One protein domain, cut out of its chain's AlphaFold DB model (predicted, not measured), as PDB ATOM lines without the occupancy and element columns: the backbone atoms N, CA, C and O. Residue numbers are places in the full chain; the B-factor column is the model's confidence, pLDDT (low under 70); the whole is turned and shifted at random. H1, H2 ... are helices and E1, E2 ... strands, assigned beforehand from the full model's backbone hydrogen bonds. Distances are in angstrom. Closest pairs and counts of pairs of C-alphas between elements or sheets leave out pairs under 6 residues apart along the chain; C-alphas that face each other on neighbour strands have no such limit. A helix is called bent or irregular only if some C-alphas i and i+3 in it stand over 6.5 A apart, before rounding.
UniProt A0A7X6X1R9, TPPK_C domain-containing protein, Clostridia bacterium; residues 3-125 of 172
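What this domain is: This is residues 3 to 125 of the 172 residues of the protein "TPPK_C domain-containing protein" of Clostridia bacterium (UniProt A0A7X6X1R9). A small sheet of three parallel strands, E1, E2 and E3, has helix H4 packed along one face, and helix H6 lies side by side with H4, farther from that sheet. A second, two-stranded parallel sheet, E4 and E5, lies by H4 and H6, with H7 running on from E5; the short helix H3 grazes the three-stranded sheet with its residues 46 to 49, H2 lies near H3, H1 lies near H2, and H5 lies by the first residues of H6. The printed part has 123 residues with seven named helices and five named strands, in the order H1 E1 H2 E2 H3 E3 H4 E4 H5 H6 E5 H7, and its class is mixed, helices and strands. The larger sheet has the order E1 E2 E3. The whole is compact, with a radius of gyration of the C-alphas of 15.2 A and spans of 42 by 36 by 28 A.

Where its parts are: The larger sheet is made of E1, residues 14 to 17, 10.0 A long from first to last C-alpha; E2, residues 32 to 37, 15.8 A; and E3, residues 57 to 60, 9.7 A. E2 begins at C-alpha 32, (77.294, 103.521, 81.648). H4, residues 65 to 75, is 15.2 A long, and H6, residues 101 to 111, is 15.6 A; H4 begins at C-alpha 65, (65.252, 95.668, 85.128). The smaller sheet is made of E4, residues 81 to 83, and E5, residues 115 to 117. The other helices are H1, residues 3 to 7; H2, residues 24 to 27; H3, residues 46 to 52, 10.0 A; H5, residues 90 to 95, 8.5 A; and H7, residues 118 to 124, 10.0 A, which ends at C-alpha 124, (61.270, 86.846, 58.942). H7 is only just irregular: C-alphas 119 and 122 are 6.52 A apart.

How they stand to each other: E1 and E2 are parallel at 26 degrees, with N 15 and O 32 within hydrogen-bond range at 2.9 A. E2 and E3 are parallel at 34 degrees, with N 35 and O 57 at 2.8 A; E1 and E3 are the edge strands. H4 is on one face of this sheet, two layers, one of strands and one of helix. Its height over the sheet is 9.3 A, over E1 and E2, and it runs along the strands, only just, at 29 degrees to E1 on the local plane. The closest C-alphas of E1 and H4 are those of Val 17 and Ser 65, 5.0 A apart. H3 is on the sheet but only grazes it, with residues 46 to 49. H2 is not on it; H2 is close to but not clearly touching H1, the C-alphas of Asp 3 and Ala 26 coming closest at 5.8 A. H4 and H6 touch at a shallow tilt of 20 degrees, the same way, closest at the C-alphas of Asp 67 and Thr 104, 5.7 A. H5 and H6 form a helical hairpin and only just touch, with 3 pairs of C-alphas within 8 A, the closest those of Phe 93 and Met 101, 5.9 A. E4 and E5 are parallel at 28 degrees, with N 83 and O 116 at 2.8 A. The closest C-alphas of H4 and E4, those of Met 70 and Ile 81, are 7.5 A apart; those of E4 and H7, Ala 83 and Ala 118, are 5.8 A apart. E1, H2, E2, then E2, H3, E3, and E4, H5 H6, E5 are strand-helix-strand units, two parallel neighbour strands with helix between, each with a right-handed crossover. Every O i to N i+4 pair is within hydrogen-bond range in H1, H3, H4, H5 and H6; H2 is too short for one, and H7 has 1 of 3, beside 3 of 4 O i to N i+3 pairs.

The domain as a whole: The two C-alphas farthest apart are those of Glu 51 and Tyr 125, 44.9 A. The printed part has no cut, and no link is long. The mean pLDDT of the printed part is 84.3; residues 87 to 101 and 122 to 125 are under 70, and H5 has a mean of 57.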
ATOM      1  N   ASP A   3      77.695  89.887  80.037       90.44
ATOM      2  CA  ASP A   3      78.762  88.887  79.873       90.44
ATOM      3  C   ASP A   3      78.734  88.224  78.496       90.44
ATOM      4  O   ASP A   3      79.752  88.146  77.821       90.44
ATOM      5  N   ALA A   4      77.538  87.856  78.030       90.56
ATOM      6  CA  ALA A   4      77.368  87.280  76.703       90.56
ATOM      7  C   ALA A   4      77.829  88.247  75.600       90.56
ATOM      8  O   ALA A   4      78.430  87.815  74.627       90.56
ATOM      9  N   LEU A   5      77.598  89.560  75.741       91.31
ATOM     10  CA  LEU A   5      78.102  90.531  74.760       91.31
ATOM     11  C   LEU A   5      79.635  90.505  74.697       91.31
ATOM     12  O   LEU A   5      80.189  90.500  73.599       91.31
ATOM     13  N   LEU A   6      80.300  90.405  75.850       92.19
ATOM     14  CA  LEU A   6      81.761  90.359  75.934       92.19
ATOM     15  C   LEU A   6      82.343  89.072  75.356       92.19
ATOM     16  O   LEU A   6      83.353  89.136  74.660       92.19
ATOM     17  N   GLU A   7      81.694  87.930  75.581       92.75
ATOM     18  CA  GLU A   7      82.078  86.647  74.971       92.75
ATOM     19  C   GLU A   7      82.068  86.714  73.435       92.75
ATOM     20  O   GLU A   7      82.924  86.122  72.780       92.75
ATOM     21  N   PHE A   8      81.148  87.487  72.854       91.94
ATOM     22  CA  PHE A   8      81.085  87.737  71.411       91.94
ATOM     23  C   PHE A   8      81.962  88.916  70.943       91.94
ATOM     24  O   PHE A   8      81.886  89.311  69.780       91.94
ATOM     25  N   GLY A   9      82.805  89.478  71.814       93.12
ATOM     26  CA  GLY A   9      83.716  90.580  71.488       93.12
ATOM     27  C   GLY A   9      83.057  91.962  71.430       93.12
ATOM     28  O   GLY A   9      83.699  92.928  71.014       93.12
ATOM     29  N   PHE A  10      81.800  92.089  71.856       92.50
ATOM     30  CA  PHE A  10      81.091  93.363  71.922       92.50
ATOM     31  C   PHE A  10      81.252  94.010  73.294       92.50
ATOM     32  O   PHE A  10      81.176  93.350  74.327       92.50
ATOM     33  N   ARG A  11      81.407  95.336  73.311       91.94
ATOM     34  CA  ARG A  11      81.386  96.123  74.547       91.94
ATOM     35  C   ARG A  11      80.018  96.784  74.700       91.94
ATOM     36  O   ARG A  11      79.606  97.498  73.784       91.94
ATOM     37  N   PRO A  12      79.294  96.544  75.806       92.94
ATOM     38  CA  PRO A  12      78.074  97.285  76.085       92.94
ATOM     39  C   PRO A  12      78.397  98.777  76.235       92.94
ATOM     40  O   PRO A  12      79.433  99.144  76.776       92.94
ATOM     41  N   HIS A  13      77.507  99.640  75.752       92.38
ATOM     42  CA  HIS A  13      77.590 101.079  76.024       92.38
ATOM     43  C   HIS A  13      76.880 101.428  77.333       92.38
ATOM     44  O   HIS A  13      77.292 102.329  78.056       92.38
ATOM     45  N   LEU A  14      75.811 100.687  77.631       92.88
ATOM     46  CA  LEU A  14      74.922 100.916  78.753       92.88
ATOM     47  C   LEU A  14      74.466  99.573  79.330       92.88
ATOM     48  O   LEU A  14      74.191  98.629  78.583       92.88
ATOM     49  N   ILE A  15      74.394  99.488  80.657       93.44
ATOM     50  CA  ILE A  15      73.963  98.301  81.398       93.44
ATOM     51  C   ILE A  15      72.834  98.695  82.361       93.44
ATOM     52  O   ILE A  15      73.044  99.495  83.269       93.44
ATOM     53  N   ILE A  16      71.653  98.090  82.175       90.06
ATOM     54  CA  ILE A  16      70.517  98.116  83.114       90.06
ATOM     55  C   ILE A  16      70.160  96.672  83.431       90.06
ATOM     56  O   ILE A  16      69.686  95.940  82.559       90.06
ATOM     57  N   VAL A  17      70.411  96.228  84.656       74.25
ATOM     58  CA  VAL A  17      70.156  94.840  85.054       74.25
ATOM     59  C   VAL A  17      70.088  94.718  86.574       74.25
ATOM     60  O   VAL A  17      70.479  95.628  87.298       74.25
ATOM     61  N   ASP A  18      69.622  93.570  87.052       78.25
ATOM     62  CA  ASP A  18      70.001  93.080  88.373       78.25
ATOM     63  C   ASP A  18      71.521  92.833  88.427       78.25
ATOM     64  O   ASP A  18      72.053  91.969  87.716       78.25
ATOM     65  N   MET A  19      72.222  93.619  89.244       80.00
ATOM     66  CA  MET A  19      73.684  93.610  89.275       80.00
ATOM     67  C   MET A  19      74.231  92.279  89.770       80.00
ATOM     68  O   MET A  19      75.294  91.881  89.305       80.00
ATOM     69  N   ASP A  20      73.496  91.540  90.602       75.94
ATOM     70  CA  ASP A  20      73.930  90.248  91.151       75.94
ATOM     71  C   ASP A  20      74.040  89.147  90.080       75.94
ATOM     72  O   ASP A  20      74.684  88.120  90.291       75.94
ATOM     73  N   SER A  21      73.486  89.385  88.889       78.50
ATOM     74  CA  SER A  21      73.456  88.432  87.774       78.50
ATOM     75  C   SER A  21      74.539  88.642  86.701       78.50
ATOM     76  O   SER A  21      74.495  87.956  85.672       78.50
ATOM     77  N   ILE A  22      75.474  89.581  86.904       87.19
ATOM     78  CA  ILE A  22      76.537  89.965  85.950       87.19
ATOM     79  C   ILE A  22      77.930  89.810  86.574       87.19
ATOM     80  O   ILE A  22      78.075  89.986  87.784       87.19
ATOM     81  N   SER A  23      78.963  89.493  85.781       90.38
ATOM     82  CA  SER A  23      80.350  89.413  86.276       90.38
ATOM     83  C   SER A  23      80.981  90.781  86.568       90.38
ATOM     84  O   SER A  23      80.689  91.783  85.913       90.38
ATOM     85  N   ASP A  24      81.935  90.817  87.502       91.69
ATOM     86  CA  ASP A  24      82.722  92.026  87.799       91.69
ATOM     87  C   ASP A  24      83.481  92.531  86.569       91.69
ATOM     88  O   ASP A  24      83.600  93.737  86.351       91.69
ATOM     89  N   THR A  25      83.965  91.605  85.736       90.88
ATOM     90  CA  THR A  25      84.605  91.914  84.455       90.88
ATOM     91  C   THR A  25      83.700  92.755  83.574       90.88
ATOM     92  O   THR A  25      84.170  93.744  83.021       90.88
ATOM     93  N   ALA A  26      82.412  92.418  83.485       90.88
ATOM     94  CA  ALA A  26      81.463  93.171  82.682       90.88
ATOM     95  C   ALA A  26      81.141  94.549  83.268       90.88
ATOM     96  O   ALA A  26      81.056  95.519  82.515       90.88
ATOM     97  N   LEU A  27      81.047  94.667  84.594       90.62
ATOM     98  CA  LEU A  27      80.828  95.953  85.269       90.62
ATOM     99  C   LEU A  27      82.021  96.910  85.104       90.62
ATOM    100  O   LEU A  27      81.844  98.121  85.037       90.62
ATOM    101  N   ARG A  28      83.241  96.379  84.959       89.94
ATOM    102  CA  ARG A  28      84.474  97.169  84.781       89.94
ATOM    103  C   ARG A  28      84.779  97.557  83.329       89.94
ATOM    104  O   ARG A  28      85.827  98.136  83.061       89.94
ATOM    105  N   THR A  29      83.888  97.269  82.381       86.38
ATOM    106  CA  THR A  29      84.117  97.538  80.945       86.38
ATOM    107  C   THR A  29      84.064  99.013  80.543       86.38
ATOM    108  O   THR A  29      84.362  99.326  79.391       86.38
ATOM    109  N   GLY A  30      83.702  99.912  81.466       84.56
ATOM    110  CA  GLY A  30      83.482 101.334  81.181       84.56
ATOM    111  C   GLY A  30      82.104 101.637  80.587       84.56
ATOM    112  O   GLY A  30      81.908 102.701  80.010       84.56
ATOM    113  N   SER A  31      81.159 100.699  80.700       91.81
ATOM    114  CA  SER A  31      79.760 100.920  80.321       91.81
ATOM    115  C   SER A  31      79.101 101.927  81.265       91.81
ATOM    116  O   SER A  31      79.378 101.910  82.465       91.81
ATOM    117  N   GLN A  32      78.164 102.737  80.772       93.56
ATOM    118  CA  GLN A  32      77.294 103.521  81.648       93.56
ATOM    119  C   GLN A  32      76.367 102.578  82.422       93.56
ATOM    120  O   GLN A  32      75.620 101.798  81.823       93.56
ATOM    121  N   ILE A  33      76.406 102.634  83.751       93.62
ATOM    122  CA  ILE A  33      75.625 101.729  84.597       93.62
ATOM    123  C   ILE A  33      74.422 102.457  85.173       93.62
ATOM    124  O   ILE A  33      74.558 103.460  85.871       93.62
ATOM    125  N   PHE A  34      73.243 101.904  84.917       92.56
ATOM    126  CA  PHE A  34      72.001 102.313  85.549       92.56
ATOM    127  C   PHE A  34      71.535 101.204  86.487       92.56
ATOM    128  O   PHE A  34      71.155 100.107  86.068       92.56
ATOM    129  N   LEU A  35      71.580 101.501  87.778       92.19
ATOM    130  CA  LEU A  35      71.102 100.631  88.831       92.19
ATOM    131  C   LEU A  35      69.594 100.802  88.980       92.19
ATOM    132  O   LEU A  35      69.112 101.856  89.392       92.19
ATOM    133  N   HIS A  36      68.844  99.758  88.641       90.31
ATOM    134  CA  HIS A  36      67.396  99.775  88.773       90.31
ATOM    135  C   HIS A  36      66.989  99.817  90.254       90.31
ATOM    136  O   HIS A  36      67.375  98.954  91.044       90.31
ATOM    137  N   ALA A  37      66.194 100.825  90.612       88.56
ATOM    138  CA  ALA A  37      65.640 100.999  91.945       88.56
ATOM    139  C   ALA A  37      64.124 100.779  91.933       88.56
ATOM    140  O   ALA A  37      63.398 101.337  91.104       88.56
ATOM    141  N   TYR A  38      63.637  99.999  92.895       80.94
ATOM    142  CA  TYR A  38      62.210  99.819  93.126       80.94
ATOM    143  C   TYR A  38      61.579 101.096  93.703       80.94
ATOM    144  O   TYR A  38      62.252 101.973  94.243       80.94
ATOM    145  N   ARG A  39      60.240 101.193  93.661       75.75
ATOM    146  CA  ARG A  39      59.480 102.359  94.170       75.75
ATOM    147  C   ARG A  39      59.740 102.706  95.639       75.75
ATOM    148  O   ARG A  39      59.513 103.842  96.033       75.75
ATOM    149  N   ASN A  40      60.164 101.737  96.445       79.31
ATOM    150  CA  ASN A  40      60.520 101.934  97.850       79.31
ATOM    151  C   ASN A  40      61.932 102.533  98.035       79.31
ATOM    152  O   ASN A  40      62.382 102.652  99.170       79.31
ATOM    153  N   GLY A  41      62.632 102.873  96.947       76.25
ATOM    154  CA  GLY A  41      63.998 103.395  96.964       76.25
ATOM    155  C   GLY A  41      65.071 102.317  97.106       76.25
ATOM    156  O   GLY A  41      66.253 102.634  97.071       76.25
ATOM    157  N   GLN A  42      64.687 101.045  97.239       82.56
ATOM    158  CA  GLN A  42      65.640  99.951  97.335       82.56
ATOM    159  C   GLN A  42      66.237  99.648  95.959       82.56
ATOM    160  O   GLN A  42      65.504  99.394  95.001       82.56
ATOM    161  N   ALA A  43      67.564  99.611  95.895       86.69
ATOM    162  CA  ALA A  43      68.323  99.322  94.688       86.69
ATOM    163  C   ALA A  43      69.168  98.044  94.892       86.69
ATOM    164  O   ALA A  43      70.254  98.095  95.476       86.69
ATOM    165  N   PRO A  44      68.667  96.861  94.490       85.38
ATOM    166  CA  PRO A  44      69.412  95.609  94.624       85.38
ATOM    167  C   PRO A  44      70.759  95.679  93.903       85.38
ATOM    168  O   PRO A  44      70.818  96.080  92.744       85.38
ATOM    169  N   GLY A  45      71.836  95.291  94.587       87.12
ATOM    170  CA  GLY A  45      73.193  95.343  94.039       87.12
ATOM    171  C   GLY A  45      73.938  96.669  94.243       87.12
ATOM    172  O   GLY A  45      75.108  96.758  93.874       87.12
ATOM    173  N   GLU A  46      73.325  97.670  94.889       89.94
ATOM    174  CA  GLU A  46      73.980  98.945  95.226       89.94
ATOM    175  C   GLU A  46      75.269  98.734  96.030       89.94
ATOM    176  O   GLU A  46      76.335  99.227  95.663       89.94
ATOM    177  N   LYS A  47      75.187  97.923  97.093       90.38
ATOM    178  CA  LYS A  47      76.330  97.606  97.957       90.38
ATOM    179  C   LYS A  47      77.487  96.990  97.168       90.38
ATOM    180  O   LYS A  47      78.637  97.358  97.378       90.38
ATOM    181  N   ARG A  48      77.185  96.091  96.226       91.00
ATOM    182  CA  ARG A  48      78.193  95.443  95.381       91.00
ATOM    183  C   ARG A  48      78.884  96.449  94.461       91.00
ATOM    184  O   ARG A  48      80.102  96.407  94.325       91.00
ATOM    185  N   LEU A  49      78.133  97.363  93.845       91.12
ATOM    186  CA  LEU A  49      78.714  98.414  93.003       91.12
ATOM    187  C   LEU A  49      79.616  99.358  93.808       91.12
ATOM    188  O   LEU A  49      80.703  99.704  93.340       91.12
ATOM    189  N   GLN A  50      79.208  99.706  95.034       91.31
ATOM    190  CA  GLN A  50      80.024 100.488  95.966       91.31
ATOM    191  C   GLN A  50      81.321  99.753  96.347       91.31
ATOM    192  O   GLN A  50      82.398 100.339  96.261       91.31
ATOM    193  N   GLU A  51      81.246  98.467  96.704       92.50
ATOM    194  CA  GLU A  51      82.416  97.634  97.033       92.50
ATOM    195  C   GLU A  51      83.386  97.486  95.846       92.50
ATOM    196  O   GLU A  51      84.603  97.455  96.030       92.50
ATOM    197  N   LEU A  52      82.870  97.437  94.614       91.31
ATOM    198  CA  LEU A  52      83.686  97.359  93.399       91.31
ATOM    199  C   LEU A  52      84.276  98.709  92.955       91.31
ATOM    200  O   LEU A  52      85.162  98.705  92.088       91.31
ATOM    201  N   GLY A  53      83.814  99.827  93.528       92.06
ATOM    202  CA  GLY A  53      84.209 101.183  93.141       92.06
ATOM    203  C   GLY A  53      83.767 101.560  91.726       92.06
ATOM    204  O   GLY A  53      84.503 102.244  91.019       92.06
ATOM    205  N   VAL A  54      82.614 101.057  91.279       92.25
ATOM    206  CA  VAL A  54      82.077 101.327  89.940       92.25
ATOM    207  C   VAL A  54      81.036 102.438  90.030       92.25
ATOM    208  O   VAL A  54      80.146 102.383  90.876       92.25
ATOM    209  N   GLU A  55      81.132 103.440  89.158       92.25
ATOM    210  CA  GLU A  55      80.149 104.523  89.084       92.25
ATOM    211  C   GLU A  55      78.824 104.035  88.481       92.25
ATOM    212  O   GLU A  55      78.802 103.276  87.510       92.25
ATOM    213  N   TYR A  56      77.704 104.488  89.047       92.38
ATOM    214  CA  TYR A  56      76.361 104.152  88.576       92.38
ATOM    215  C   TYR A  56      75.379 105.300  88.808       92.38
ATOM    216  O   TYR A  56      75.587 106.169  89.654       92.38
ATOM    217  N   GLN A  57      74.275 105.272  88.067       92.12
ATOM    218  CA  GLN A  57      73.127 106.155  88.249       92.12
ATOM    219  C   GLN A  57      71.919 105.339  88.699       92.12
ATOM    220  O   GLN A  57      71.687 104.241  88.200       92.12
ATOM    221  N   LEU A  58      71.131 105.864  89.633       91.00
ATOM    222  CA  LEU A  58      69.891 105.211  90.050       91.00
ATOM    223  C   LEU A  58      68.794 105.452  89.011       91.00
ATOM    224  O   LEU A  58      68.528 106.590  88.627       91.00
ATOM    225  N   LEU A  59      68.126 104.377  88.598       90.31
ATOM    226  CA  LEU A  59      66.981 104.408  87.695       90.31
ATOM    227  C   LEU A  59      65.730 103.923  88.441       90.31
ATOM    228  O   LEU A  59      65.494 102.715  88.509       90.31
ATOM    229  N   PRO A  60      64.928 104.832  89.022       88.44
ATOM    230  CA  PRO A  60      63.684 104.458  89.679       88.44
ATOM    231  C   PRO A  60      62.624 104.107  88.632       88.44
ATOM    232  O   PRO A  60      62.143 104.976  87.902       88.44
ATOM    233  N   ALA A  61      62.227 102.837  88.569       85.50
ATOM    234  CA  ALA A  61      61.224 102.370  87.616       85.50
ATOM    235  C   ALA A  61      60.321 101.283  88.228       85.50
ATOM    236  O   ALA A  61      60.715 100.561  89.142       85.50
ATOM    237  N   PRO A  62      59.055 101.171  87.786       83.25
ATOM    238  CA  PRO A  62      58.233 100.018  88.115       83.25
ATOM    239  C   PRO A  62      58.603  98.821  87.228       83.25
ATOM    240  O   PRO A  62      58.847  98.979  86.036       83.25
ATOM    241  N   GLY A  63      58.505  97.618  87.789       84.31
ATOM    242  CA  GLY A  63      58.644  96.364  87.051       84.31
ATOM    243  C   GLY A  63      59.993  95.693  87.242       84.31
ATOM    244  O   GLY A  63      60.536  95.745  88.343       84.31
ATOM    245  N   THR A  64      60.488  94.998  86.218       86.38
ATOM    246  CA  THR A  64      61.819  94.365  86.234       86.38
ATOM    247  C   THR A  64      62.887  95.274  85.622       86.38
ATOM    248  O   THR A  64      62.585  96.302  85.016       86.38
ATOM    249  N   SER A  65      64.161  94.906  85.750       87.44
ATOM    250  CA  SER A  65      65.252  95.668  85.128       87.44
ATOM    251  C   SER A  65      65.156  95.664  83.595       87.44
ATOM    252  O   SER A  65      65.476  96.661  82.952       87.44
ATOM    253  N   GLU A  66      64.647  94.585  82.992       88.50
ATOM    254  CA  GLU A  66      64.346  94.525  81.557       88.50
ATOM    255  C   GLU A  66      63.219  95.484  81.161       88.50
ATOM    256  O   GLU A  66      63.301  96.122  80.111       88.50
ATOM    257  N   ASP A  67      62.187  95.611  81.998       89.69
ATOM    258  CA  ASP A  67      61.099  96.571  81.790       89.69
ATOM    259  C   ASP A  67      61.642  98.002  81.779       89.69
ATOM    260  O   ASP A  67      61.345  98.772  80.863       89.69
ATOM    261  N   ALA A  68      62.487  98.335  82.758       90.94
ATOM    262  CA  ALA A  68      63.146  99.633  82.849       90.94
ATOM    263  C   ALA A  68      64.022  99.914  81.616       90.94
ATOM    264  O   ALA A  68      63.953 101.004  81.051       90.94
ATOM    265  N   ALA A  69      64.781  98.921  81.143       92.31
ATOM    266  CA  ALA A  69      65.601  99.046  79.940       92.31
ATOM    267  C   ALA A  69      64.763  99.292  78.674       92.31
ATOM    268  O   ALA A  69      65.104 100.155  77.860       92.31
ATOM    269  N   MET A  70      63.650  98.567  78.511       93.00
ATOM    270  CA  MET A  70      62.728  98.761  77.385       93.00
ATOM    271  C   MET A  70      62.070 100.142  77.429       93.00
ATOM    272  O   MET A  70      61.976 100.806  76.398       93.00
ATOM    273  N   LEU A  71      61.635 100.585  78.610       93.69
ATOM    274  CA  LEU A  71      61.014 101.894  78.791       93.69
ATOM    275  C   LEU A  71      61.991 103.037  78.531       93.69
ATOM    276  O   LEU A  71      61.621 103.955  77.803       93.69
ATOM    277  N   LEU A  72      63.218 102.963  79.059       93.88
ATOM    278  CA  LEU A  72      64.247 103.969  78.801       93.88
ATOM    279  C   LEU A  72      64.545 104.053  77.303       93.88
ATOM    280  O   LEU A  72      64.469 105.127  76.723       93.88
ATOM    281  N   SER A  73      64.784 102.911  76.653       94.75
ATOM    282  CA  SER A  73      65.064 102.870  75.209       94.75
ATOM    283  C   SER A  73      63.925 103.480  74.386       94.75
ATOM    284  O   SER A  73      64.161 104.220  73.436       94.75
ATOM    285  N   TYR A  74      62.675 103.196  74.764       95.50
ATOM    286  CA  TYR A  74      61.496 103.766  74.115       95.50
ATOM    287  C   TYR A  74      61.384 105.283  74.334       95.50
ATOM    288  O   TYR A  74      61.010 106.009  73.417       95.50
ATOM    289  N   GLN A  75      61.699 105.772  75.537       94.56
ATOM    290  CA  GLN A  75      61.667 107.201  75.868       94.56
ATOM    291  C   GLN A  75      62.766 107.997  75.160       94.56
ATOM    292  O   GLN A  75      62.496 109.104  74.705       94.56
ATOM    293  N   GLU A  76      63.950 107.411  74.996       94.81
ATOM    294  CA  GLU A  76      65.071 107.988  74.240       94.81
ATOM    295  C   GLU A  76      64.864 107.930  72.710       94.81
ATOM    296  O   GLU A  76      65.748 108.299  71.942       94.81
ATOM    297  N   GLY A  77      63.694 107.477  72.242       95.94
ATOM    298  CA  GLY A  77      63.324 107.523  70.827       95.94
ATOM    299  C   GLY A  77      63.935 106.413  69.975       95.94
ATOM    300  O   GLY A  77      64.143 106.614  68.779       95.94
ATOM    301  N   ALA A  78      64.221 105.240  70.554       97.25
ATOM    302  CA  ALA A  78      64.687 104.097  69.776       97.25
ATOM    303  C   ALA A  78      63.702 103.753  68.643       97.25
ATOM    304  O   ALA A  78      62.511 103.557  68.873       97.25
ATOM    305  N   GLU A  79      64.213 103.620  67.418       96.38
ATOM    306  CA  GLU A  79      63.403 103.218  66.259       96.38
ATOM    307  C   GLU A  79      63.055 101.719  66.281       96.38
ATOM    308  O   GLU A  79      62.036 101.297  65.735       96.38
ATOM    309  N   LEU A  80      63.907 100.904  66.912       94.12
ATOM    310  CA  LEU A  80      63.771  99.454  66.996       94.12
ATOM    311  C   LEU A  80      64.411  98.930  68.287       94.12
ATOM    312  O   LEU A  80      65.556  99.252  68.602       94.12
ATOM    313  N   ILE A  81      63.702  98.050  68.992       93.94
ATOM    314  CA  ILE A  81      64.189  97.319  70.163       93.94
ATOM    315  C   ILE A  81      64.224  95.833  69.816       93.94
ATOM    316  O   ILE A  81      63.195  95.219  69.539       93.94
ATOM    317  N   VAL A  82      65.412  95.228  69.865       92.19
ATOM    318  CA  VAL A  82      65.588  93.793  69.612       92.19
ATOM    319  C   VAL A  82      65.811  93.060  70.931       92.19
ATOM    320  O   VAL A  82      66.851  93.201  71.571       92.19
ATOM    321  N   ALA A  83      64.845  92.240  71.335       90.50
ATOM    322  CA  ALA A  83      64.956  91.405  72.522       90.50
ATOM    323  C   ALA A  83      65.716  90.109  72.205       90.50
ATOM    324  O   ALA A  83      65.275  89.302  71.385       90.50
ATOM    325  N   VAL A  84      66.836  89.876  72.896       88.56
ATOM    326  CA  VAL A  84      67.660  88.664  72.759       88.56
ATOM    327  C   VAL A  84      67.664  87.896  74.077       88.56
ATOM    328  O   VAL A  84      68.079  88.418  75.107       88.56
ATOM    329  N   GLY A  85      67.210  86.641  74.053       81.50
ATOM    330  CA  GLY A  85      67.222  85.776  75.240       81.50
ATOM    331  C   GLY A  85      66.204  86.153  76.322       81.50
ATOM    332  O   GLY A  85      66.267  85.602  77.416       81.50
ATOM    333  N   ALA A  86      65.259  87.050  76.027       75.94
ATOM    334  CA  ALA A  86      64.179  87.384  76.947       75.94
ATOM    335  C   ALA A  86      63.234  86.185  77.160       75.94
ATOM    336  O   ALA A  86      63.013  85.366  76.258       75.94
ATOM    337  N   HIS A  87      62.661  86.082  78.360       68.00
ATOM    338  CA  HIS A  87      61.615  85.107  78.655       68.00
ATOM    339  C   HIS A  87      60.308  85.564  77.981       68.00
ATOM    340  O   HIS A  87      59.805  86.655  78.241       68.00
ATOM    341  N   SER A  88      59.797  84.756  77.048       59.16
ATOM    342  CA  SER A  88      58.785  85.176  76.063       59.16
ATOM    343  C   SER A  88      57.623  84.185  75.941       59.16
ATOM    344  O   SER A  88      57.271  83.805  74.828       59.16
ATOM    345  N   HIS A  89      56.998  83.759  77.040       58.75
ATOM    346  CA  HIS A  89      55.773  82.956  76.941       58.75
ATOM    347  C   HIS A  89      54.670  83.453  77.861       58.75
ATOM    348  O   HIS A  89      54.809  83.429  79.074       58.75
ATOM    349  N   ILE A  90      53.529  83.839  77.276       58.19
ATOM    350  CA  ILE A  90      52.321  84.273  78.001       58.19
ATOM    351  C   ILE A  90      51.808  83.212  78.987       58.19
ATOM    352  O   ILE A  90      51.208  83.539  80.002       58.19
ATOM    353  N   ILE A  91      52.112  81.941  78.718       58.09
ATOM    354  CA  ILE A  91      51.826  80.816  79.612       58.09
ATOM    355  C   ILE A  91      52.708  80.888  80.869       58.09
ATOM    356  O   ILE A  91      52.206  80.668  81.968       58.09
ATOM    357  N   ASP A  92      53.980  81.278  80.737       58.25
ATOM    358  CA  ASP A  92      54.857  81.527  81.886       58.25
ATOM    359  C   ASP A  92      54.375  82.741  82.701       58.25
ATOM    360  O   ASP A  92      54.487  82.725  83.926       58.25
ATOM    361  N   PHE A  93      53.785  83.746  82.032       57.81
ATOM    362  CA  PHE A  93      53.194  84.942  82.655       57.81
ATOM    363  C   PHE A  93      51.903  84.650  83.437       57.81
ATOM    364  O   PHE A  93      51.684  85.250  84.487       57.81
ATOM    365  N   LEU A  94      51.052  83.744  82.945       55.84
ATOM    366  CA  LEU A  94      49.764  83.403  83.566       55.84
ATOM    367  C   LEU A  94      49.874  82.271  84.600       55.84
ATOM    368  O   LEU A  94      49.077  82.211  85.533       55.84
ATOM    369  N   GLY A  95      50.845  81.365  84.446       55.66
ATOM    370  CA  GLY A  95      50.935  80.136  85.238       55.66
ATOM    371  C   GLY A  95      51.707  80.245  86.556       55.66
ATOM    372  O   GLY A  95      51.639  79.328  87.372       55.66
ATOM    373  N   LYS A  96      52.470  81.321  86.787       49.19
ATOM    374  CA  LYS A  96      53.301  81.476  87.994       49.19
ATOM    375  C   LYS A  96      53.106  82.872  88.573       49.19
ATOM    376  O   LYS A  96      53.374  83.850  87.904       49.19
ATOM    377  N   GLY A  97      52.677  83.002  89.824       51.44
ATOM    378  CA  GLY A  97      52.470  84.297  90.492       51.44
ATOM    379  C   GLY A  97      53.759  85.057  90.842       51.44
ATOM    380  O   GLY A  97      53.916  85.479  91.984       51.44
ATOM    381  N   ARG A  98      54.720  85.198  89.915       59.22
ATOM    382  CA  ARG A  98      55.963  85.939  90.181       59.22
ATOM    383  C   ARG A  98      55.694  87.452  90.183       59.22
ATOM    384  O   ARG A  98      55.139  87.962  89.204       59.22
ATOM    385  N   PRO A  99      56.100  88.184  91.236       59.84
ATOM    386  CA  PRO A  99      55.998  89.640  91.260       59.84
ATOM    387  C   PRO A  99      56.793  90.248  90.091       59.84
ATOM    388  O   PRO A  99      57.875  89.772  89.764       59.84
ATOM    389  N   GLY A 100      56.224  91.262  89.431       65.62
ATOM    390  CA  GLY A 100      56.817  91.922  88.254       65.62
ATOM    391  C   GLY A 100      56.333  91.406  86.891       65.62
ATOM    392  O   GLY A 100      56.553  92.049  85.878       65.62
ATOM    393  N   MET A 101      55.588  90.299  86.820       67.94
ATOM    394  CA  MET A 101      55.155  89.765  85.516       67.94
ATOM    395  C   MET A 101      54.031  90.564  84.839       67.94
ATOM    396  O   MET A 101      53.987  90.656  83.611       67.94
ATOM    397  N   ALA A 102      53.159  91.209  85.619       75.25
ATOM    398  CA  ALA A 102      52.127  92.091  85.074       75.25
ATOM    399  C   ALA A 102      52.715  93.373  84.455       75.25
ATOM    400  O   ALA A 102      52.226  93.836  83.425       75.25
ATOM    401  N   SER A 103      53.779  93.936  85.045       79.50
ATOM    402  CA  SER A 103      54.441  95.123  84.489       79.50
ATOM    403  C   SER A 103      55.122  94.800  83.168       79.50
ATOM    404  O   SER A 103      54.934  95.546  82.213       79.50
ATOM    405  N   THR A 104      55.800  93.656  83.068       84.19
ATOM    406  CA  THR A 104      56.466  93.245  81.828       84.19
ATOM    407  C   THR A 104      55.490  93.087  80.676       84.19
ATOM    408  O   THR A 104      55.778  93.510  79.555       84.19
ATOM    409  N   PHE A 105      54.303  92.533  80.937       84.44
ATOM    410  CA  PHE A 105      53.258  92.452  79.922       84.44
ATOM    411  C   PHE A 105      52.830  93.844  79.431       84.44
ATOM    412  O   PHE A 105      52.819  94.095  78.226       84.44
ATOM    413  N   LEU A 106      52.545  94.774  80.348       88.44
ATOM    414  CA  LEU A 106      52.136  96.141  80.003       88.44
ATOM    415  C   LEU A 106      53.240  96.928  79.284       88.44
ATOM    416  O   LEU A 106      52.955  97.650  78.329       88.44
ATOM    417  N   VAL A 107      54.498  96.776  79.698       91.25
ATOM    418  CA  VAL A 107      55.638  97.423  79.037       91.25
ATOM    419  C   VAL A 107      55.791  96.904  77.617       91.25
ATOM    420  O   VAL A 107      55.897  97.708  76.696       91.25
ATOM    421  N   ARG A 108      55.704  95.587  77.408       89.56
ATOM    422  CA  ARG A 108      55.745  94.996  76.064       89.56
ATOM    423  C   ARG A 108      54.581  95.435  75.181       89.56
ATOM    424  O   ARG A 108      54.792  95.596  73.987       89.56
ATOM    425  N   LEU A 109      53.391  95.667  75.739       91.19
ATOM    426  CA  LEU A 109      52.293  96.288  74.989       91.19
ATOM    427  C   LEU A 109      52.636  97.727  74.589       91.19
ATOM    428  O   LEU A 109      52.429  98.101  73.438       91.19
ATOM    429  N   LYS A 110      53.199  98.516  75.510       93.12
ATOM    430  CA  LYS A 110      53.579  99.911  75.253       93.12
ATOM    431  C   LYS A 110      54.658 100.038  74.174       93.12
ATOM    432  O   LYS A 110      54.535 100.888  73.300       93.12
ATOM    433  N   VAL A 111      55.696  99.205  74.225       94.81
ATOM    434  CA  VAL A 111      56.815  99.245  73.262       94.81
ATOM    435  C   VAL A 111      56.598  98.334  72.049       94.81
ATOM    436  O   VAL A 111      57.452  98.252  71.171       94.81
ATOM    437  N   GLY A 112      55.464  97.631  71.992       92.38
ATOM    438  CA  GLY A 112      55.223  96.520  71.071       92.38
ATOM    439  C   GLY A 112      55.302  96.879  69.589       92.38
ATOM    440  O   GLY A 112      55.623  96.016  68.779       92.38
ATOM    441  N   SER A 113      55.068  98.143  69.226       92.94
ATOM    442  CA  SER A 113      55.190  98.624  67.843       92.94
ATOM    443  C   SER A 113      56.626  98.613  67.314       92.94
ATOM    444  O   SER A 113      56.817  98.532  66.104       92.94
ATOM    445  N   ILE A 114      57.617  98.688  68.204       94.06
ATOM    446  CA  ILE A 114      59.045  98.731  67.861       94.06
ATOM    447  C   ILE A 114      59.832  97.568  68.476       94.06
ATOM    448  O   ILE A 114      61.048  97.508  68.337       94.06
ATOM    449  N   LEU A 115      59.168  96.648  69.179       92.12
ATOM    450  CA  LEU A 115      59.806  95.524  69.857       92.12
ATOM    451  C   LEU A 115      59.772  94.267  68.983       92.12
ATOM    452  O   LEU A 115      58.706  93.779  68.613       92.12
ATOM    453  N   VAL A 116      60.942  93.685  68.726       89.56
ATOM    454  CA  VAL A 116      61.097  92.448  67.954       89.56
ATOM    455  C   VAL A 116      61.893  91.417  68.751       89.56
ATOM    456  O   VAL A 116      62.944  91.719  69.307       89.56
ATOM    457  N   ASP A 117      61.419  90.168  68.793       87.31
ATOM    458  CA  ASP A 117      62.164  89.055  69.397       87.31
ATOM    459  C   ASP A 117      63.159  88.468  68.386       87.31
ATOM    460  O   ASP A 117      62.774  88.010  67.302       87.31
ATOM    461  N   ALA A 118      64.442  88.435  68.752       86.06
ATOM    462  CA  ALA A 118      65.519  87.916  67.914       86.06
ATOM    463  C   ALA A 118      65.303  86.456  67.482       86.06
ATOM    464  O   ALA A 118      65.715  86.078  66.383       86.06
ATOM    465  N   LYS A 119      64.601  85.637  68.283       76.56
ATOM    466  CA  LYS A 119      64.239  84.257  67.902       76.56
ATOM    467  C   LYS A 119      63.334  84.217  66.666       76.56
ATOM    468  O   LYS A 119      63.372  83.247  65.911       76.56
ATOM    469  N   GLY A 120      62.508  85.247  66.470       70.50
ATOM    470  CA  GLY A 120      61.586  85.374  65.340       70.50
ATOM    471  C   GLY A 120      62.211  86.021  64.104       70.50
ATOM    472  O   GLY A 120      61.774  85.739  62.987       70.50
ATOM    473  N   VAL A 121      63.262  86.832  64.277       74.81
ATOM    474  CA  VAL A 121      63.923  87.560  63.177       74.81
ATOM    475  C   VAL A 121      64.457  86.613  62.105       74.81
ATOM    476  O   VAL A 121      64.245  86.856  60.919       74.81
ATOM    477  N   SER A 122      65.075  85.493  62.489       67.56
ATOM    478  CA  SER A 122      65.613  84.514  61.529       67.56
ATOM    479  C   SER A 122      64.539  83.880  60.637       67.56
ATOM    480  O   SER A 122      64.837  83.471  59.518       67.56
ATOM    481  N   ARG A 123      63.278  83.837  61.090       67.06
ATOM    482  CA  ARG A 123      62.138  83.350  60.294       67.06
ATOM    483  C   ARG A 123      61.574  84.422  59.360       67.06
ATOM    484  O   ARG A 123      61.036  84.088  58.307       67.06
ATOM    485  N   LEU A 124      61.694  85.694  59.744       66.25
ATOM    486  CA  LEU A 124      61.270  86.846  58.942       66.25
ATOM    487  C   LEU A 124      62.293  87.189  57.852       66.25
ATOM    488  O   LEU A 124      61.925  87.661  56.775       66.25
ATOM    489  N   TYR A 125      63.571  86.896  58.093       64.12
ATOM    490  CA  TYR A 125      64.642  87.119  57.132       64.12
ATOM    491  C   TYR A 125      64.706  85.985  56.099       64.12
ATOM    492  O   TYR A 125      65.521  85.069  56.179       64.12
TER     493      TYR A 125